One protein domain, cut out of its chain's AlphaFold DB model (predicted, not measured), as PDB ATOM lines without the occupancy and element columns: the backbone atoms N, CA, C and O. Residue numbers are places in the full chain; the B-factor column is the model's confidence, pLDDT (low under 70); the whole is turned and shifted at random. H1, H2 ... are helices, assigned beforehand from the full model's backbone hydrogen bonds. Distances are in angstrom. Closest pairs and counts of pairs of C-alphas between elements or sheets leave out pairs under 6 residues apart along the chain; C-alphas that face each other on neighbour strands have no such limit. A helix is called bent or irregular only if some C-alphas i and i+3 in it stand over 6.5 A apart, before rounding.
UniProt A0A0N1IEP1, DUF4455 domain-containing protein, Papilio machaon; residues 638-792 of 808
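AT A GLANCE: This is residues 638 to 792 of the 808 residues of the protein "DUF4455 domain-containing protein" of Papilio machaon (UniProt A0A0N1IEP1). Two very long helices, H2 and H3, run side by side in opposite ways as a long, narrow helical hairpin, and a shorter helix, H1, packs beside the first part of H2 at one end of the rod. At the other end residues 721 to 732 make the long turn from H2 to H3. Together H1, H2 and H3 form an up-and-down bundle, each helix running against the one before it. The printed part has 155 residues with three named helices in the order H1, H2, H3 and no named strand, and its class is all helix. It is extended, with a radius of gyration of the C-alphas of 27.5 A and spans of 93 by 19 by 18 A.

IN THESE COORDINATES: The printed part begins at Thr 638. H1 follows as residues 642 to 662, from C-alpha 642 at (233.323, 234.134, 188.988), and is 31.3 A from first to last C-alpha. It is irregular, but only just: C-alphas 643 and 646 are 6.6 A apart. H2 is residues 668 to 720, 77.0 A long, and begins with C-alpha 668 at (266.236, 238.737, 205.118). H3, the longest helix, is residues 733 to 791, 85.0 A long, and ends with C-alpha 791 at (264.409, 247.924, 209.647).

HOW THE PARTS SIT: H2 and H3 form a helical hairpin: they touch with 35 pairs of C-alphas within 8 A and run opposite ways at a shallow tilt of 2 degrees. Their closest C-alphas, those of Met 675 and Ala 783, are 5.3 A apart. H1 and H2 form a second helical hairpin, running opposite ways at a shallow tilt of 18 degrees. H2 touches H1 with residues 671 to 693 alone, and the closest C-alphas, those of Leu 661 and Lys 671, are 6.3 A apart. H1 and H3 are close but not clearly touching, with 6.9 A between their closest C-alphas, those of Lys 655 and Leu 779. They run the same way at a shallow tilt of 20 degrees. In H2 and H3 every O i to N i+4 pair is within hydrogen-bond range; in H1 13 of 17 are.

THE WHOLE: The outline is a rod, and the two C-alphas farthest apart, those of Asn 726 and Lys 792, are 93.2 A apart. The printed part has no cut. The link from H1 to H2, with 5 residues, is tight; the link from H2 to H3, with 12 residues, is long. The mean pLDDT of the printed part is 87.3, and residues 664 to 665 and 789 to 792 are under 70.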
ATOM      1  N   THR A 638     227.832 235.540 196.270       82.12
ATOM      2  CA  THR A 638     228.613 234.493 196.936       82.12
ATOM      3  C   THR A 638     230.097 234.644 196.593       82.12
ATOM      4  O   THR A 638     230.452 235.207 195.556       82.12
ATOM      5  N   PHE A 639     230.990 234.130 197.448       74.44
ATOM      6  CA  PHE A 639     232.433 234.086 197.153       74.44
ATOM      7  C   PHE A 639     232.762 233.238 195.913       74.44
ATOM      8  O   PHE A 639     233.804 233.432 195.289       74.44
ATOM      9  N   ASP A 640     231.847 232.344 195.536       76.88
ATOM     10  CA  ASP A 640     231.937 231.497 194.348       76.88
ATOM     11  C   ASP A 640     231.534 232.233 193.059       76.88
ATOM     12  O   ASP A 640     231.631 231.669 191.967       76.88
ATOM     13  N   ASN A 641     231.096 233.496 193.148       82.00
ATOM     14  CA  ASN A 641     230.825 234.301 191.965       82.00
ATOM     15  C   ASN A 641     232.120 234.440 191.138       82.00
ATOM     16  O   ASN A 641     233.133 234.881 191.689       82.00
ATOM     17  N   PRO A 642     232.116 234.136 189.823       81.19
ATOM     18  CA  PRO A 642     233.323 234.134 188.988       81.19
ATOM     19  C   PRO A 642     234.149 235.424 189.064       81.19
ATOM     20  O   PRO A 642     235.376 235.387 188.962       81.19
ATOM     21  N   SER A 643     233.473 236.555 189.274       78.75
ATOM     22  CA  SER A 643     234.073 237.890 189.343       78.75
ATOM     23  C   SER A 643     234.756 238.181 190.688       78.75
ATOM     24  O   SER A 643     235.690 238.978 190.742       78.75
ATOM     25  N   LEU A 644     234.322 237.527 191.772       82.06
ATOM     26  CA  LEU A 644     234.923 237.647 193.111       82.06
ATOM     27  C   LEU A 644     235.931 236.526 193.381       82.06
ATOM     28  O   LEU A 644     236.946 236.746 194.046       82.06
ATOM     29  N   TYR A 645     235.682 235.345 192.818       82.69
ATOM     30  CA  TYR A 645     236.438 234.124 193.055       82.69
ATOM     31  C   TYR A 645     237.928 234.272 192.742       82.69
ATOM     32  O   TYR A 645     238.770 233.908 193.561       82.69
ATOM     33  N   GLN A 646     238.280 234.856 191.589       79.50
ATOM     34  CA  GLN A 646     239.688 235.036 191.204       79.50
ATOM     35  C   GLN A 646     240.441 235.948 192.182       79.50
ATOM     36  O   GLN A 646     241.573 235.659 192.565       79.50
ATOM     37  N   ILE A 647     239.795 237.025 192.632       78.62
ATOM     38  CA  ILE A 647     240.398 237.990 193.558       78.62
ATOM     39  C   ILE A 647     240.531 237.366 194.956       78.62
ATOM     40  O   ILE A 647     241.558 237.529 195.618       78.62
ATOM     41  N   PHE A 648     239.542 236.576 195.380       79.25
ATOM     42  CA  PHE A 648     239.597 235.821 196.631       79.25
ATOM     43  C   PHE A 648     240.684 234.731 196.612       79.25
ATOM     44  O   PHE A 648     241.432 234.572 197.578       79.25
ATOM     45  N   GLN A 649     240.863 234.023 195.491       83.94
ATOM     46  CA  GLN A 649     241.975 233.084 195.312       83.94
ATOM     47  C   GLN A 649     243.342 233.771 195.399       83.94
ATOM     48  O   GLN A 649     244.277 233.212 195.980       83.94
ATOM     49  N   TRP A 650     243.482 234.978 194.848       83.50
ATOM     50  CA  TRP A 650     244.721 235.750 194.955       83.50
ATOM     51  C   TRP A 650     245.022 236.161 196.395       83.50
ATOM     52  O   TRP A 650     246.168 236.034 196.823       83.50
ATOM     53  N   LEU A 651     244.010 236.565 197.169       83.19
ATOM     54  CA  LEU A 651     244.155 236.828 198.606       83.19
ATOM     55  C   LEU A 651     244.647 235.589 199.365       83.19
ATOM     56  O   LEU A 651     245.614 235.677 200.123       83.19
ATOM     57  N   ASN A 652     244.059 234.422 199.094       84.75
ATOM     58  CA  ASN A 652     244.501 233.155 199.685       84.75
ATOM     59  C   ASN A 652     245.925 232.766 199.249       84.75
ATOM     60  O   ASN A 652     246.696 232.236 200.047       84.75
ATOM     61  N   SER A 653     246.307 233.079 198.009       85.44
ATOM     62  CA  SER A 653     247.661 232.833 197.495       85.44
ATOM     63  C   SER A 653     248.702 233.747 198.147       85.44
ATOM     64  O   SER A 653     249.801 233.295 198.462       85.44
ATOM     65  N   ILE A 654     248.366 235.023 198.383       84.56
ATOM     66  CA  ILE A 654     249.225 235.959 199.122       84.56
ATOM     67  C   ILE A 654     249.386 235.485 200.564       84.56
ATOM     68  O   ILE A 654     250.513 235.432 201.043       84.56
ATOM     69  N   LYS A 655     248.296 235.070 201.222       86.88
ATOM     70  CA  LYS A 655     248.340 234.494 202.571       86.88
ATOM     71  C   LYS A 655     249.299 233.302 202.653       86.88
ATOM     72  O   LYS A 655     250.253 233.352 203.423       86.88
ATOM     73  N   ALA A 656     249.124 232.297 201.793       85.81
ATOM     74  CA  ALA A 656     250.012 231.133 201.741       85.81
ATOM     75  C   ALA A 656     251.471 231.521 201.425       85.81
ATOM     76  O   ALA A 656     252.417 230.968 201.984       85.81
ATOM     77  N   GLY A 657     251.671 232.504 200.542       83.62
ATOM     78  CA  GLY A 657     252.991 233.029 200.205       83.62
ATOM     79  C   GLY A 657     253.666 233.805 201.341       83.62
ATOM     80  O   GLY A 657     254.892 233.837 201.387       83.62
ATOM     81  N   MET A 658     252.902 234.432 202.241       83.38
ATOM     82  CA  MET A 658     253.416 235.099 203.444       83.38
ATOM     83  C   MET A 658     253.769 234.083 204.533       83.38
ATOM     84  O   MET A 658     254.853 234.185 205.098       83.38
ATOM     85  N   GLU A 659     252.938 233.058 204.736       83.75
ATOM     86  CA  GLU A 659     253.216 231.933 205.648       83.75
ATOM     87  C   GLU A 659     254.524 231.207 205.265       83.75
ATOM     88  O   GLU A 659     255.357 230.902 206.114       83.75
ATOM     89  N   GLN A 660     254.790 231.016 203.967       81.50
ATOM     90  CA  GLN A 660     256.056 230.433 203.489       81.50
ATOM     91  C   GLN A 660     257.296 231.298 203.787       81.50
ATOM     92  O   GLN A 660     258.404 230.770 203.893       81.50
ATOM     93  N   LEU A 661     257.139 232.620 203.924       77.44
ATOM     94  CA  LEU A 661     258.232 233.549 204.251       77.44
ATOM     95  C   LEU A 661     258.556 233.601 205.751       77.44
ATOM     96  O   LEU A 661     259.535 234.243 206.145       77.44
ATOM     97  N   GLU A 662     257.764 232.943 206.595       73.06
ATOM     98  CA  GLU A 662     258.074 232.763 208.017       73.06
ATOM     99  C   GLU A 662     259.126 231.667 208.257       73.06
ATOM    100  O   GLU A 662     259.695 231.600 209.344       73.06
ATOM    101  N   SER A 663     259.461 230.869 207.234       74.12
ATOM    102  CA  SER A 663     260.536 229.873 207.308       74.12
ATOM    103  C   SER A 663     261.910 230.522 207.583       74.12
ATOM    104  O   SER A 663     262.260 231.515 206.934       74.12
ATOM    105  N   PRO A 664     262.732 229.954 208.489       65.50
ATOM    106  CA  PRO A 664     264.052 230.487 208.847       65.50
ATOM    107  C   PRO A 664     265.101 230.400 207.722       65.50
ATOM    108  O   PRO A 664     266.186 230.958 207.862       65.50
ATOM    109  N   GLU A 665     264.803 229.716 206.614       68.50
ATOM    110  CA  GLU A 665     265.730 229.496 205.491       68.50
ATOM    111  C   GLU A 665     265.747 230.636 204.452       68.50
ATOM    112  O   GLU A 665     266.548 230.619 203.517       68.50
ATOM    113  N   VAL A 666     264.864 231.632 204.583       74.81
ATOM    114  CA  VAL A 666     264.708 232.706 203.591       74.81
ATOM    115  C   VAL A 666     265.583 233.915 203.936       74.81
ATOM    116  O   VAL A 666     265.527 234.441 205.045       74.81
ATOM    117  N   ASP A 667     266.347 234.401 202.951       78.50
ATOM    118  CA  ASP A 667     267.168 235.612 203.068       78.50
ATOM    119  C   ASP A 667     266.348 236.840 203.517       78.50
ATOM    120  O   ASP A 667     265.239 237.095 203.034       78.50
ATOM    121  N   VAL A 668     266.915 237.620 204.443       75.44
ATOM    122  CA  VAL A 668     266.236 238.737 205.118       75.44
ATOM    123  C   VAL A 668     265.856 239.860 204.144       75.44
ATOM    124  O   VAL A 668     264.772 240.433 204.273       75.44
ATOM    125  N   GLU A 669     266.686 240.154 203.137       75.12
ATOM    126  CA  GLU A 669     266.378 241.194 202.144       75.12
ATOM    127  C   GLU A 669     265.325 240.697 201.146       75.12
ATOM    128  O   GLU A 669     264.417 241.444 200.773       75.12
ATOM    129  N   VAL A 670     265.363 239.412 200.774       79.50
ATOM    130  CA  VAL A 670     264.313 238.782 199.952       79.50
ATOM    131  C   VAL A 670     262.966 238.799 200.676       79.50
ATOM    132  O   VAL A 670     261.941 239.112 200.060       79.50
ATOM    133  N   LYS A 671     262.958 238.518 201.985       79.75
ATOM    134  CA  LYS A 671     261.768 238.615 202.838       79.75
ATOM    135  C   LYS A 671     261.235 240.049 202.868       79.75
ATOM    136  O   LYS A 671     260.052 240.260 202.604       79.75
ATOM    137  N   ARG A 672     262.106 241.043 203.075       80.69
ATOM    138  CA  ARG A 672     261.751 242.473 203.083       80.69
ATOM    139  C   ARG A 672     261.123 242.932 201.762       80.69
ATOM    140  O   ARG A 672     260.047 243.529 201.764       80.69
ATOM    141  N   LEU A 673     261.753 242.615 200.628       79.94
ATOM    142  CA  LEU A 673     261.275 243.000 199.294       79.94
ATOM    143  C   LEU A 673     259.948 242.323 198.927       79.94
ATOM    144  O   LEU A 673     259.058 242.970 198.365       79.94
ATOM    145  N   LYS A 674     259.778 241.038 199.267       82.75
ATOM    146  CA  LYS A 674     258.513 240.325 199.041       82.75
ATOM    147  C   LYS A 674     257.385 240.866 199.920       82.75
ATOM    148  O   LYS A 674     256.291 241.058 199.397       82.75
ATOM    149  N   MET A 675     257.643 241.195 201.189       82.88
ATOM    150  CA  MET A 675     256.638 241.813 202.068       82.88
ATOM    151  C   MET A 675     256.201 243.199 201.575       82.88
ATOM    152  O   MET A 675     255.007 243.495 201.568       82.88
ATOM    153  N   LEU A 676     257.132 244.022 201.076       82.81
ATOM    154  CA  LEU A 676     256.810 245.327 200.479       82.81
ATOM    155  C   LEU A 676     255.907 245.181 199.233       82.81
ATOM    156  O   LEU A 676     254.929 245.914 199.053       82.81
ATOM    157  N   SER A 677     256.218 244.192 198.389       87.06
ATOM    158  CA  SER A 677     255.417 243.829 197.214       87.06
ATOM    159  C   SER A 677     254.023 243.331 197.611       87.06
ATOM    160  O   SER A 677     253.028 243.792 197.048       87.06
ATOM    161  N   TYR A 678     253.922 242.445 198.609       86.06
ATOM    162  CA  TYR A 678     252.639 241.934 199.097       86.06
ATOM    163  C   TYR A 678     251.771 243.024 199.725       86.06
ATOM    164  O   TYR A 678     250.596 243.090 199.387       86.06
ATOM    165  N   SER A 679     252.325 243.933 200.531       83.81
ATOM    166  CA  SER A 679     251.577 245.068 201.100       83.81
ATOM    167  C   SER A 679     250.935 245.953 200.014       83.81
ATOM    168  O   SER A 679     249.742 246.279 200.065       83.81
ATOM    169  N   THR A 680     251.693 246.258 198.953       84.44
ATOM    170  CA  THR A 680     251.189 247.037 197.807       84.44
ATOM    171  C   THR A 680     250.111 246.265 197.033       84.44
ATOM    172  O   THR A 680     249.082 246.828 196.653       84.44
ATOM    173  N   ARG A 681     250.314 244.956 196.817       86.75
ATOM    174  CA  ARG A 681     249.346 244.079 196.137       86.75
ATOM    175  C   ARG A 681     248.059 243.900 196.940       86.75
ATOM    176  O   ARG A 681     246.997 243.938 196.336       86.75
ATOM    177  N   LEU A 682     248.133 243.766 198.264       87.19
ATOM    178  CA  LEU A 682     246.969 243.652 199.152       87.19
ATOM    179  C   LEU A 682     246.057 244.876 199.032       87.19
ATOM    180  O   LEU A 682     244.856 244.722 198.837       87.19
ATOM    181  N   SER A 683     246.636 246.079 199.042       86.88
ATOM    182  CA  SER A 683     245.882 247.330 198.871       86.88
ATOM    183  C   SER A 683     245.217 247.415 197.489       86.88
ATOM    184  O   SER A 683     244.039 247.752 197.375       86.88
ATOM    185  N   ASN A 684     245.943 247.043 196.426       87.00
ATOM    186  CA  ASN A 684     245.401 247.026 195.064       87.00
ATOM    187  C   ASN A 684     244.300 245.971 194.873       87.00
ATOM    188  O   ASN A 684     243.277 246.273 194.262       87.00
ATOM    189  N   HIS A 685     244.484 244.757 195.393       86.44
ATOM    190  CA  HIS A 685     243.491 243.687 195.292       86.44
ATOM    191  C   HIS A 685     242.257 243.966 196.144       86.44
ATOM    192  O   HIS A 685     241.156 243.645 195.713       86.44
ATOM    193  N   ARG A 686     242.403 244.629 197.297       89.50
ATOM    194  CA  ARG A 686     241.265 245.091 198.095       89.50
ATOM    195  C   ARG A 686     240.394 246.080 197.327       89.50
ATOM    196  O   ARG A 686     239.174 245.931 197.334       89.50
ATOM    197  N   ARG A 687     241.024 247.050 196.651       90.25
ATOM    198  CA  ARG A 687     240.331 248.011 195.783       90.25
ATOM    199  C   ARG A 687     239.642 247.310 194.611       90.25
ATOM    200  O   ARG A 687     238.468 247.550 194.377       90.25
ATOM    201  N   GLN A 688     240.337 246.401 193.924       88.44
ATOM    202  CA  GLN A 688     239.743 245.607 192.837       88.44
ATOM    203  C   GLN A 688     238.565 244.754 193.321       88.44
ATOM    204  O   GLN A 688     237.585 244.604 192.602       88.44
ATOM    205  N   PHE A 689     238.645 244.198 194.533       90.31
ATOM    206  CA  PHE A 689     237.544 243.447 195.129       90.31
ATOM    207  C   PHE A 689     236.326 244.343 195.372       90.31
ATOM    208  O   PHE A 689     235.214 243.943 195.053       90.31
ATOM    209  N   ASP A 690     236.537 245.554 195.895       90.19
ATOM    210  CA  ASP A 690     235.478 246.541 196.136       90.19
ATOM    211  C   ASP A 690     234.785 246.984 194.840       90.19
ATOM    212  O   ASP A 690     233.559 246.979 194.742       90.19
ATOM    213  N   GLU A 691     235.581 247.295 193.810       90.88
ATOM    214  CA  GLU A 691     235.102 247.660 192.473       90.88
ATOM    215  C   GLU A 691     234.291 246.512 191.842       90.88
ATOM    216  O   GLU A 691     233.194 246.732 191.324       90.88
ATOM    217  N   SER A 692     234.786 245.271 191.934       90.44
ATOM    218  CA  SER A 692     234.073 244.084 191.445       90.44
ATOM    219  C   SER A 692     232.790 243.808 192.229       90.44
ATOM    220  O   SER A 692     231.768 243.492 191.623       90.44
ATOM    221  N   LEU A 693     232.810 243.939 193.559       90.81
ATOM    222  CA  LEU A 693     231.630 243.739 194.402       90.81
ATOM    223  C   LEU A 693     230.558 244.796 194.115       90.81
ATOM    224  O   LEU A 693     229.388 244.443 193.976       90.81
ATOM    225  N   SER A 694     230.961 246.057 193.953       91.00
ATOM    226  CA  SER A 694     230.068 247.158 193.573       91.00
ATOM    227  C   SER A 694     229.443 246.919 192.195       91.00
ATOM    228  O   SER A 694     228.234 247.051 192.032       91.00
ATOM    229  N   SER A 695     230.234 246.462 191.219       90.69
ATOM    230  CA  SER A 695     229.744 246.107 189.879       90.69
ATOM    231  C   SER A 695     228.717 244.964 189.904       90.69
ATOM    232  O   SER A 695     227.693 245.019 189.219       90.69
ATOM    233  N   ILE A 696     228.937 243.934 190.729       89.81
ATOM    234  CA  ILE A 696     227.977 242.829 190.907       89.81
ATOM    235  C   ILE A 696     226.702 243.314 191.596       89.81
ATOM    236  O   ILE A 696     225.611 242.916 191.181       89.81
ATOM    237  N   ALA A 697     226.827 244.167 192.616       90.19
ATOM    238  CA  ALA A 697     225.681 244.774 193.279       90.19
ATOM    239  C   ALA A 697     224.834 245.548 192.261       90.19
ATOM    240  O   ALA A 697     223.667 245.213 192.091       90.19
ATOM    241  N   GLU A 698     225.430 246.450 191.472       91.75
ATOM    242  CA  GLU A 698     224.729 247.188 190.409       91.75
ATOM    243  C   GLU A 698     224.035 246.270 189.387       91.75
ATOM    244  O   GLU A 698     222.938 246.571 188.907       91.75
ATOM    245  N   LEU A 699     224.664 245.149 189.015       91.25
ATOM    246  CA  LEU A 699     224.050 244.157 188.125       91.25
ATOM    247  C   LEU A 699     222.830 243.493 188.772       91.25
ATOM    248  O   LEU A 699     221.816 243.305 188.095       91.25
ATOM    249  N   CYS A 700     222.905 243.163 190.061       92.31
ATOM    250  CA  CYS A 700     221.784 242.605 190.807       92.31
ATOM    251  C   CYS A 700     220.653 243.633 190.981       92.31
ATOM    252  O   CYS A 700     219.491 243.305 190.755       92.31
ATOM    253  N   GLU A 701     220.974 244.898 191.263       93.19
ATOM    254  CA  GLU A 701     219.992 245.987 191.335       93.19
ATOM    255  C   GLU A 701     219.257 246.164 189.998       93.19
ATOM    256  O   GLU A 701     218.025 246.219 189.959       93.19
ATOM    257  N   LYS A 702     219.990 246.162 188.873       93.81
ATOM    258  CA  LYS A 702     219.401 246.188 187.522       93.81
ATOM    259  C   LYS A 702     218.529 244.960 187.254       93.81
ATOM    260  O   LYS A 702     217.476 245.082 186.627       93.81
ATOM    261  N   PHE A 703     218.947 243.782 187.715       93.00
ATOM    262  CA  PHE A 703     218.165 242.551 187.597       93.00
ATOM    263  C   PHE A 703     216.838 242.642 188.366       93.00
ATOM    264  O   PHE A 703     215.781 242.385 187.781       93.00
ATOM    265  N   ILE A 704     216.876 243.073 189.632       93.12
ATOM    266  CA  ILE A 704     215.687 243.288 190.467       93.12
ATOM    267  C   ILE A 704     214.765 244.316 189.801       93.12
ATOM    268  O   ILE A 704     213.584 244.034 189.586       93.12
ATOM    269  N   ALA A 705     215.302 245.471 189.395       91.88
ATOM    270  CA  ALA A 705     214.537 246.527 188.737       91.88
ATOM    271  C   ALA A 705     213.835 246.026 187.462       91.88
ATOM    272  O   ALA A 705     212.652 246.301 187.258       91.88
ATOM    273  N   ASN A 706     214.521 245.228 186.636       93.44
ATOM    274  CA  ASN A 706     213.936 244.638 185.431       93.44
ATOM    275  C   ASN A 706     212.781 243.674 185.746       93.44
ATOM    276  O   ASN A 706     211.748 243.728 185.077       93.44
ATOM    277  N   ARG A 707     212.915 242.813 186.765       91.50
ATOM    278  CA  ARG A 707     211.847 241.883 187.183       91.50
ATOM    279  C   ARG A 707     210.602 242.622 187.670       91.50
ATOM    280  O   ARG A 707     209.487 242.288 187.269       91.50
ATOM    281  N   VAL A 708     210.793 243.652 188.490       91.62
ATOM    282  CA  VAL A 708     209.699 244.494 188.996       91.62
ATOM    283  C   VAL A 708     209.016 245.225 187.854       91.62
ATOM    284  O   VAL A 708     207.789 245.240 187.770       91.62
ATOM    285  N   GLN A 709     209.796 245.785 186.929       92.44
ATOM    286  CA  GLN A 709     209.250 246.484 185.776       92.44
ATOM    287  C   GLN A 709     208.413 245.554 184.888       92.44
ATOM    288  O   GLN A 709     207.340 245.953 184.439       92.44
ATOM    289  N   GLN A 710     208.844 244.307 184.676       92.94
ATOM    290  CA  GLN A 710     208.051 243.306 183.955       92.94
ATOM    291  C   GLN A 710     206.713 243.023 184.654       92.94
ATOM    292  O   GLN A 710     205.677 243.011 183.991       92.94
ATOM    293  N   ALA A 711     206.711 242.865 185.981       92.50
ATOM    294  CA  ALA A 711     205.482 242.670 186.751       92.50
ATOM    295  C   ALA A 711     204.549 243.895 186.679       92.50
ATOM    296  O   ALA A 711     203.343 243.747 186.476       92.50
ATOM    297  N   ARG A 712     205.095 245.119 186.763       92.81
ATOM    298  CA  ARG A 712     204.325 246.368 186.607       92.81
ATOM    299  C   ARG A 712     203.695 246.473 185.217       92.81
ATOM    300  O   ARG A 712     202.510 246.780 185.113       92.81
ATOM    301  N   ILE A 713     204.452 246.176 184.158       93.56
ATOM    302  CA  ILE A 713     203.934 246.150 182.780       93.56
ATOM    303  C   ILE A 713     202.806 245.121 182.660       93.56
ATOM    304  O   ILE A 713     201.760 245.439 182.096       93.56
ATOM    305  N   ALA A 714     202.979 243.926 183.226       93.62
ATOM    306  CA  ALA A 714     201.953 242.889 183.206       93.62
ATOM    307  C   ALA A 714     200.671 243.327 183.942       93.62
ATOM    308  O   ALA A 714     199.578 243.082 183.440       93.62
ATOM    309  N   ASN A 715     200.776 244.034 185.076       94.12
ATOM    310  CA  ASN A 715     199.619 244.608 185.778       94.12
ATOM    311  C   ASN A 715     198.890 245.659 184.933       94.12
ATOM    312  O   ASN A 715     197.666 245.618 184.823       94.12
ATOM    313  N   VAL A 716     199.630 246.583 184.313       93.62
ATOM    314  CA  VAL A 716     199.052 247.613 183.435       93.62
ATOM    315  C   VAL A 716     198.355 246.967 182.239       93.62
ATOM    316  O   VAL A 716     197.234 247.342 181.901       93.62
ATOM    317  N   GLN A 717     198.981 245.957 181.632       93.44
ATOM    318  CA  GLN A 717     198.366 245.187 180.558       93.44
ATOM    319  C   GLN A 717     197.095 244.500 181.048       93.44
ATOM    320  O   GLN A 717     196.059 244.666 180.413       93.44
ATOM    321  N   TYR A 718     197.122 243.798 182.181       94.50
ATOM    322  CA  TYR A 718     195.935 243.149 182.741       94.50
ATOM    323  C   TYR A 718     194.780 244.148 182.915       94.50
ATOM    324  O   TYR A 718     193.685 243.904 182.413       94.50
ATOM    325  N   LEU A 719     195.040 245.306 183.535       93.62
ATOM    326  CA  LEU A 719     194.046 246.370 183.723       93.62
ATOM    327  C   LEU A 719     193.507 246.915 182.396       93.62
ATOM    328  O   LEU A 719     192.305 247.106 182.266       93.62
ATOM    329  N   SER A 720     194.358 247.107 181.386       92.31
ATOM    330  CA  SER A 720     193.926 247.601 180.068       92.31
ATOM    331  C   SER A 720     192.992 246.641 179.314       92.31
ATOM    332  O   SER A 720     192.262 247.064 178.419       92.31
ATOM    333  N   HIS A 721     192.995 245.351 179.674       91.81
ATOM    334  CA  HIS A 721     192.083 244.353 179.111       91.81
ATOM    335  C   HIS A 721     190.756 244.249 179.881       91.81
ATOM    336  O   HIS A 721     189.842 243.562 179.418       91.81
ATOM    337  N   LEU A 722     190.619 244.919 181.032       93.75
ATOM    338  CA  LEU A 722     189.359 245.004 181.767       93.75
ATOM    339  C   LEU A 722     188.453 246.030 181.091       93.75
ATOM    340  O   LEU A 722     188.601 247.229 181.296       93.75
ATOM    341  N   LYS A 723     187.506 245.545 180.290       93.94
ATOM    342  CA  LYS A 723     186.450 246.378 179.709       93.94
ATOM    343  C   LYS A 723     185.158 246.213 180.488       93.94
ATOM    344  O   LYS A 723     184.705 245.084 180.706       93.94
ATOM    345  N   LEU A 724     184.566 247.332 180.881       93.00
ATOM    346  CA  LEU A 724     183.308 247.351 181.618       93.00
ATOM    347  C   LEU A 724     182.109 247.112 180.689       93.00
ATOM    348  O   LEU A 724     182.192 247.332 179.481       93.00
ATOM    349  N   PHE A 725     180.964 246.702 181.240       89.44
ATOM    350  CA  PHE A 725     179.736 246.508 180.451       89.44
ATOM    351  C   PHE A 725     179.289 247.759 179.677       89.44
ATOM    352  O   PHE A 725     178.870 247.651 178.527       89.44
ATOM    353  N   ASN A 726     179.429 248.954 180.259       87.44
ATOM    354  CA  ASN A 726     179.118 250.222 179.582       87.44
ATOM    355  C   ASN A 726     180.068 250.535 178.406       87.44
ATOM    356  O   ASN A 726     179.734 251.354 177.555       87.44
ATOM    357  N   GLU A 727     181.216 249.861 178.331       87.88
ATOM    358  CA  GLU A 727     182.190 249.936 177.235       87.88
ATOM    359  C   GLU A 727     182.037 248.771 176.234       87.88
ATOM    360  O   GLU A 727     182.859 248.611 175.329       87.88
ATOM    361  N   GLY A 728     181.013 247.924 176.404       87.69
ATOM    362  CA  GLY A 728     180.816 246.702 175.618       87.69
ATOM    363  C   GLY A 728     181.734 245.542 176.023       87.69
ATOM    364  O   GLY A 728     181.962 244.635 175.223       87.69
ATOM    365  N   GLY A 729     182.305 245.591 177.227       91.75
ATOM    366  CA  GLY A 729     183.037 244.486 177.840       91.75
ATOM    367  C   GLY A 729     182.161 243.592 178.719       91.75
ATOM    368  O   GLY A 729     180.936 243.659 178.671       91.75
ATOM    369  N   ASN A 730     182.809 242.758 179.541       93.44
ATOM    370  CA  ASN A 730     182.141 241.685 180.297       93.44
ATOM    371  C   ASN A 730     182.331 241.819 181.819       93.44
ATOM    372  O   ASN A 730     181.973 240.911 182.570       93.44
ATOM    373  N   TYR A 731     182.925 242.914 182.292       94.38
ATOM    374  CA  TYR A 731     183.151 243.143 183.717       94.38
ATOM    375  C   TYR A 731     182.109 244.102 184.289       94.38
ATOM    376  O   TYR A 731     181.841 245.168 183.724       94.38
ATOM    377  N   SER A 732     181.568 243.764 185.459       94.38
ATOM    378  CA  SER A 732     180.863 244.750 186.277       94.38
ATOM    379  C   SER A 732     181.858 245.710 186.933       94.38
ATOM    380  O   SER A 732     183.025 245.374 187.162       94.38
ATOM    381  N   ALA A 733     181.393 246.907 187.295       92.56
ATOM    382  CA  ALA A 733     182.218 247.876 188.016       92.56
ATOM    383  C   ALA A 733     182.764 247.296 189.335       92.56
ATOM    384  O   ALA A 733     183.930 247.490 189.670       92.56
ATOM    385  N   LEU A 734     181.947 246.520 190.056       93.69
ATOM    386  CA  LEU A 734     182.348 245.889 191.317       93.69
ATOM    387  C   LEU A 734     183.407 244.793 191.115       93.69
ATOM    388  O   LEU A 734     184.332 244.695 191.922       93.69
ATOM    389  N   GLU A 735     183.326 244.003 190.040       94.00
ATOM    390  CA  GLU A 735     184.388 243.050 189.677       94.00
ATOM    391  C   GLU A 735     185.694 243.759 189.342       94.00
ATOM    392  O   GLU A 735     186.745 243.392 189.868       94.00
ATOM    393  N   ALA A 736     185.637 244.794 188.500       94.44
ATOM    394  CA  ALA A 736     186.820 245.558 188.124       94.44
ATOM    395  C   ALA A 736     187.485 246.195 189.355       94.44
ATOM    396  O   ALA A 736     188.710 246.157 189.485       94.44
ATOM    397  N   MET A 737     186.695 246.699 190.310       94.25
ATOM    398  CA  MET A 737     187.202 247.199 191.591       94.25
ATOM    399  C   MET A 737     187.860 246.096 192.434       94.25
ATOM    400  O   MET A 737     188.952 246.315 192.964       94.25
ATOM    401  N   LYS A 738     187.245 244.906 192.539       94.75
ATOM    402  CA  LYS A 738     187.821 243.741 193.244       94.75
ATOM    403  C   LYS A 738     189.176 243.358 192.641       94.75
ATOM    404  O   LYS A 738     190.153 243.210 193.376       94.75
ATOM    405  N   ILE A 739     189.238 243.246 191.315       95.25
ATOM    406  CA  ILE A 739     190.452 242.911 190.561       95.25
ATOM    407  C   ILE A 739     191.531 243.975 190.778       95.25
ATOM    408  O   ILE A 739     192.651 243.648 191.159       95.25
ATOM    409  N   THR A 740     191.186 245.252 190.606       94.50
ATOM    410  CA  THR A 740     192.135 246.363 190.770       94.50
ATOM    411  C   THR A 740     192.690 246.401 192.194       94.50
ATOM    412  O   THR A 740     193.898 246.518 192.377       94.50
ATOM    413  N   SER A 741     191.843 246.209 193.212       95.88
ATOM    414  CA  SER A 741     192.282 246.143 194.612       95.88
ATOM    415  C   SER A 741     193.241 244.976 194.874       95.88
ATOM    416  O   SER A 741     194.232 245.144 195.586       95.88
ATOM    417  N   ALA A 742     192.987 243.802 194.287       95.44
ATOM    418  CA  ALA A 742     193.879 242.649 194.404       95.44
ATOM    419  C   ALA A 742     195.238 242.897 193.726       95.44
ATOM    420  O   ALA A 742     196.275 242.587 194.311       95.44
ATOM    421  N   LEU A 743     195.243 243.506 192.535       94.81
ATOM    422  CA  LEU A 743     196.470 243.855 191.811       94.81
ATOM    423  C   LEU A 743     197.307 244.901 192.554       94.81
ATOM    424  O   LEU A 743     198.527 244.760 192.611       94.81
ATOM    425  N   VAL A 744     196.667 245.907 193.164       94.00
ATOM    426  CA  VAL A 744     197.348 246.902 194.011       94.00
ATOM    427  C   VAL A 744     198.020 246.219 195.201       94.00
ATOM    428  O   VAL A 744     199.218 246.388 195.390       94.00
ATOM    429  N   LYS A 745     197.304 245.350 195.931       95.00
ATOM    430  CA  LYS A 745     197.884 244.593 197.057       95.00
ATOM    431  C   LYS A 745     199.056 243.704 196.632       95.00
ATOM    432  O   LYS A 745     200.045 243.613 197.355       95.00
ATOM    433  N   GLY A 746     198.948 243.046 195.476       93.31
ATOM    434  CA  GLY A 746     200.044 242.261 194.905       93.31
ATOM    435  C   GLY A 746     201.253 243.128 194.543       93.31
ATOM    436  O   GLY A 746     202.389 242.744 194.811       93.31
ATOM    437  N   GLY A 747     201.010 244.320 193.991       92.69
ATOM    438  CA  GLY A 747     202.037 245.329 193.726       92.69
ATOM    439  C   GLY A 747     202.743 245.789 195.001       92.69
ATOM    440  O   GLY A 747     203.965 245.715 195.070       92.69
ATOM    441  N   ASP A 748     201.991 246.168 196.035       93.62
ATOM    442  CA  ASP A 748     202.538 246.613 197.322       93.62
ATOM    443  C   ASP A 748     203.400 245.527 197.987       93.62
ATOM    444  O   ASP A 748     204.475 245.806 198.527       93.62
ATOM    445  N   ALA A 749     202.963 244.264 197.913       94.19
ATOM    446  CA  ALA A 749     203.735 243.127 198.406       94.19
ATOM    447  C   ALA A 749     205.060 242.954 197.643       94.19
ATOM    448  O   ALA A 749     206.092 242.679 198.259       94.19
ATOM    449  N   LEU A 750     205.048 243.155 196.321       94.88
ATOM    450  CA  LEU A 750     206.252 243.114 195.495       94.88
ATOM    451  C   LEU A 750     207.210 244.265 195.820       94.88
ATOM    452  O   LEU A 750     208.391 244.006 196.018       94.88
ATOM    453  N   GLU A 751     206.728 245.499 195.962       93.38
ATOM    454  CA  GLU A 751     207.567 246.646 196.355       93.38
ATOM    455  C   GLU A 751     208.194 246.451 197.748       93.38
ATOM    456  O   GLU A 751     209.383 246.711 197.962       93.38
ATOM    457  N   SER A 752     207.420 245.922 198.703       94.25
ATOM    458  CA  SER A 752     207.937 245.568 200.030       94.25
ATOM    459  C   SER A 752     208.978 244.443 199.965       94.25
ATOM    460  O   SER A 752     209.946 244.442 200.724       94.25
ATOM    461  N   CYS A 753     208.808 243.477 199.062       94.50
ATOM    462  CA  CYS A 753     209.801 242.433 198.838       94.50
ATOM    463  C   CYS A 753     211.086 242.996 198.225       94.50
ATOM    464  O   CYS A 753     212.174 242.596 198.624       94.50
ATOM    465  N   VAL A 754     210.973 243.917 197.272       94.19
ATOM    466  CA  VAL A 754     212.112 244.540 196.585       94.19
ATOM    467  C   VAL A 754     212.978 245.308 197.566       94.19
ATOM    468  O   VAL A 754     214.182 245.090 197.595       94.19
ATOM    469  N   THR A 755     212.368 246.142 198.406       93.44
ATOM    470  CA  THR A 755     213.083 246.876 199.463       93.44
ATOM    471  C   THR A 755     213.827 245.923 200.399       93.44
ATOM    472  O   THR A 755     215.035 246.057 200.558       93.44
ATOM    473  N   LYS A 756     213.166 244.870 200.896       93.38
ATOM    474  CA  LYS A 756     213.819 243.840 201.731       93.38
ATOM    475  C   LYS A 756     214.959 243.109 201.017       93.38
ATOM    476  O   LYS A 756     215.978 242.808 201.637       93.38
ATOM    477  N   SER A 757     214.791 242.793 199.734       93.19
ATOM    478  CA  SER A 757     215.826 242.137 198.931       93.19
ATOM    479  C   SER A 757     217.029 243.053 198.694       93.19
ATOM    480  O   SER A 757     218.157 242.578 198.751       93.19
ATOM    481  N   MET A 758     216.806 244.353 198.479       93.19
ATOM    482  CA  MET A 758     217.870 245.357 198.343       93.19
ATOM    483  C   MET A 758     218.625 245.554 199.660       93.19
ATOM    484  O   MET A 758     219.853 245.527 199.666       93.19
ATOM    485  N   ASP A 759     217.914 245.642 200.787       92.00
ATOM    486  CA  ASP A 759     218.538 245.720 202.113       92.00
ATOM    487  C   ASP A 759     219.396 244.474 202.390       92.00
ATOM    488  O   ASP A 759     220.534 244.575 202.851       92.00
ATOM    489  N   SER A 760     218.884 243.289 202.035       90.75
ATOM    490  CA  SER A 760     219.612 242.020 202.169       90.75
ATOM    491  C   SER A 760     220.844 241.962 201.260       90.75
ATOM    492  O   SER A 760     221.888 241.458 201.674       90.75
ATOM    493  N   LEU A 761     220.746 242.491 200.035       92.44
ATOM    494  CA  LEU A 761     221.857 242.614 199.090       92.44
ATOM    495  C   LEU A 761     222.970 243.484 199.682       92.44
ATOM    496  O   LEU A 761     224.119 243.052 199.752       92.44
ATOM    497  N   HIS A 762     222.629 244.691 200.139       91.62
ATOM    498  CA  HIS A 762     223.589 245.640 200.708       91.62
ATOM    499  C   HIS A 762     224.210 245.111 201.999       91.62
ATOM    500  O   HIS A 762     225.428 245.205 202.172       91.62
ATOM    501  N   GLN A 763     223.412 244.485 202.868       91.25
ATOM    502  CA  GLN A 763     223.924 243.803 204.054       91.25
ATOM    503  C   GLN A 763     224.921 242.705 203.663       91.25
ATOM    504  O   GLN A 763     226.012 242.633 204.230       91.25
ATOM    505  N   ARG A 764     224.598 241.887 202.656       90.31
ATOM    506  CA  ARG A 764     225.480 240.807 202.205       90.31
ATOM    507  C   ARG A 764     226.772 241.321 201.572       90.31
ATOM    508  O   ARG A 764     227.839 240.768 201.846       90.31
ATOM    509  N   CYS A 765     226.697 242.384 200.767       90.12
ATOM    510  CA  CYS A 765     227.871 243.106 200.280       90.12
ATOM    511  C   CYS A 765     228.755 243.528 201.453       90.12
ATOM    512  O   CYS A 765     229.945 243.226 201.457       90.12
ATOM    513  N   HIS A 766     228.173 244.177 202.463       91.12
ATOM    514  CA  HIS A 766     228.907 244.666 203.624       91.12
ATOM    515  C   HIS A 766     229.573 243.535 204.424       91.12
ATOM    516  O   HIS A 766     230.736 243.665 204.802       91.12
ATOM    517  N   GLU A 767     228.890 242.408 204.634       90.31
ATOM    518  CA  GLU A 767     229.452 241.223 205.303       90.31
ATOM    519  C   GLU A 767     230.678 240.671 204.565       90.31
ATOM    520  O   GLU A 767     231.732 240.463 205.168       90.31
ATOM    521  N   ILE A 768     230.562 240.465 203.250       89.25
ATOM    522  CA  ILE A 768     231.656 239.948 202.415       89.25
ATOM    523  C   ILE A 768     232.825 240.930 202.397       89.25
ATOM    524  O   ILE A 768     233.983 240.527 202.508       89.25
ATOM    525  N   LEU A 769     232.519 242.220 202.289       90.38
ATOM    526  CA  LEU A 769     233.506 243.285 202.301       90.38
ATOM    527  C   LEU A 769     234.279 243.320 203.624       90.38
ATOM    528  O   LEU A 769     235.505 243.384 203.613       90.38
ATOM    529  N   THR A 770     233.565 243.197 204.745       91.19
ATOM    530  CA  THR A 770     234.135 243.166 206.098       91.19
ATOM    531  C   THR A 770     235.038 241.948 206.299       91.19
ATOM    532  O   THR A 770     236.104 242.066 206.901       91.19
ATOM    533  N   GLU A 771     234.662 240.782 205.766       89.00
ATOM    534  CA  GLU A 771     235.490 239.570 205.832       89.00
ATOM    535  C   GLU A 771     236.787 239.717 205.017       89.00
ATOM    536  O   GLU A 771     237.879 239.347 205.468       89.00
ATOM    537  N   VAL A 772     236.697 240.327 203.832       88.50
ATOM    538  CA  VAL A 772     237.874 240.650 203.017       88.50
ATOM    539  C   VAL A 772     238.741 241.702 203.702       88.50
ATOM    540  O   VAL A 772     239.956 241.527 203.756       88.50
ATOM    541  N   ASP A 773     238.150 242.750 204.280       90.31
ATOM    542  CA  ASP A 773     238.870 243.761 205.054       90.31
ATOM    543  C   ASP A 773     239.614 243.138 206.226       90.31
ATOM    544  O   ASP A 773     240.808 243.379 206.382       90.31
ATOM    545  N   ARG A 774     238.955 242.282 207.010       90.62
ATOM    546  CA  ARG A 774     239.580 241.550 208.114       90.62
ATOM    547  C   ARG A 774     240.775 240.725 207.631       90.62
ATOM    548  O   ARG A 774     241.837 240.745 208.260       90.62
ATOM    549  N   THR A 775     240.629 240.038 206.500       87.94
ATOM    550  CA  THR A 775     241.706 239.234 205.910       87.94
ATOM    551  C   THR A 775     242.863 240.124 205.451       87.94
ATOM    552  O   THR A 775     244.010 239.885 205.818       87.94
ATOM    553  N   VAL A 776     242.577 241.205 204.725       89.62
ATOM    554  CA  VAL A 776     243.582 242.150 204.220       89.62
ATOM    555  C   VAL A 776     244.318 242.859 205.355       89.62
ATOM    556  O   VAL A 776     245.544 242.896 205.324       89.62
ATOM    557  N   HIS A 777     243.610 243.359 206.370       89.19
ATOM    558  CA  HIS A 777     244.211 244.045 207.517       89.19
ATOM    559  C   HIS A 777     245.108 243.109 208.328       89.19
ATOM    560  O   HIS A 777     246.197 243.510 208.732       89.19
ATOM    561  N   SER A 778     244.694 241.851 208.537       89.19
ATOM    562  CA  SER A 778     245.544 240.879 209.243       89.19
ATOM    563  C   SER A 778     246.838 240.590 208.474       89.19
ATOM    564  O   SER A 778     247.915 240.602 209.066       89.19
ATOM    565  N   LEU A 779     246.766 240.432 207.148       87.44
ATOM    566  CA  LEU A 779     247.947 240.259 206.297       87.44
ATOM    567  C   LEU A 779     248.812 241.530 206.232       87.44
ATOM    568  O   LEU A 779     250.036 241.442 206.276       87.44
ATOM    569  N   GLN A 780     248.213 242.721 206.168       87.94
ATOM    570  CA  GLN A 780     248.951 243.988 206.194       87.94
ATOM    571  C   GLN A 780     249.702 244.184 207.513       87.94
ATOM    572  O   GLN A 780     250.870 244.564 207.474       87.94
ATOM    573  N   ALA A 781     249.089 243.865 208.656       87.00
ATOM    574  CA  ALA A 781     249.751 243.934 209.957       87.00
ATOM    575  C   ALA A 781     250.994 243.027 210.010       87.00
ATOM    576  O   ALA A 781     252.062 243.490 210.409       87.00
ATOM    577  N   ILE A 782     250.888 241.788 209.507       85.94
ATOM    578  CA  ILE A 782     252.022 240.850 209.397       85.94
ATOM    579  C   ILE A 782     253.131 241.431 208.504       85.94
ATOM    580  O   ILE A 782     254.313 241.394 208.862       85.94
ATOM    581  N   ALA A 783     252.770 242.004 207.348       83.81
ATOM    582  CA  ALA A 783     253.737 242.645 206.455       83.81
ATOM    583  C   ALA A 783     254.451 243.824 207.140       83.81
ATOM    584  O   ALA A 783     255.673 243.940 207.054       83.81
ATOM    585  N   GLU A 784     253.705 244.697 207.819       84.19
ATOM    586  CA  GLU A 784     254.236 245.884 208.493       84.19
ATOM    587  C   GLU A 784     255.123 245.549 209.693       84.19
ATOM    588  O   GLU A 784     256.151 246.197 209.891       84.19
ATOM    589  N   GLU A 785     254.753 244.547 210.490       83.25
ATOM    590  CA  GLU A 785     255.547 244.075 211.627       83.25
ATOM    591  C   GLU A 785     256.881 243.490 211.149       83.25
ATOM    592  O   GLU A 785     257.945 243.928 211.591       83.25
ATOM    593  N   THR A 786     256.847 242.649 210.111       79.50
ATOM    594  CA  THR A 786     258.054 242.101 209.470       79.50
ATOM    595  C   THR A 786     258.962 243.205 208.898       79.50
ATOM    596  O   THR A 786     260.195 243.141 208.981       79.50
ATOM    597  N   LEU A 787     258.377 244.258 208.318       79.38
ATOM    598  CA  LEU A 787     259.119 245.415 207.800       79.38
ATOM    599  C   LEU A 787     259.734 246.271 208.928       79.38
ATOM    600  O   LEU A 787     260.822 246.822 208.751       79.38
ATOM    601  N   LYS A 788     259.085 246.361 210.099       78.44
ATOM    602  CA  LYS A 788     259.617 247.051 211.290       78.44
ATOM    603  C   LYS A 788     260.762 246.276 211.948       78.44
ATOM    604  O   LYS A 788     261.725 246.898 212.398       78.44
ATOM    605  N   GLU A 789     260.684 244.948 211.984       69.06
ATOM    606  CA  GLU A 789     261.733 244.077 212.536       69.06
ATOM    607  C   GLU A 789     263.005 244.086 211.681       69.06
ATOM    608  O   GLU A 789     264.109 244.242 212.203       69.06
ATOM    609  N   THR A 790     262.860 244.026 210.357       61.59
ATOM    610  CA  THR A 790     263.992 244.078 209.412       61.59
ATOM    611  C   THR A 790     264.635 245.470 209.301       61.59
ATOM    612  O   THR A 790     265.809 245.582 208.950       61.59
ATOM    613  N   GLY A 791     263.913 246.540 209.660       54.38
ATOM    614  CA  GLY A 791     264.409 247.924 209.647       54.38
ATOM    615  C   GLY A 791     265.291 248.333 210.839       54.38
ATOM    616  O   GLY A 791     266.020 249.318 210.739       54.38
ATOM    617  N   LYS A 792     265.279 247.590 211.956       48.47
ATOM    618  CA  LYS A 792     266.065 247.919 213.168       48.47
ATOM    619  C   LYS A 792     267.515 247.398 213.157       48.47
ATOM    620  O   LYS A 792     268.244 247.637 214.114       48.47
TER     621      LYS A 792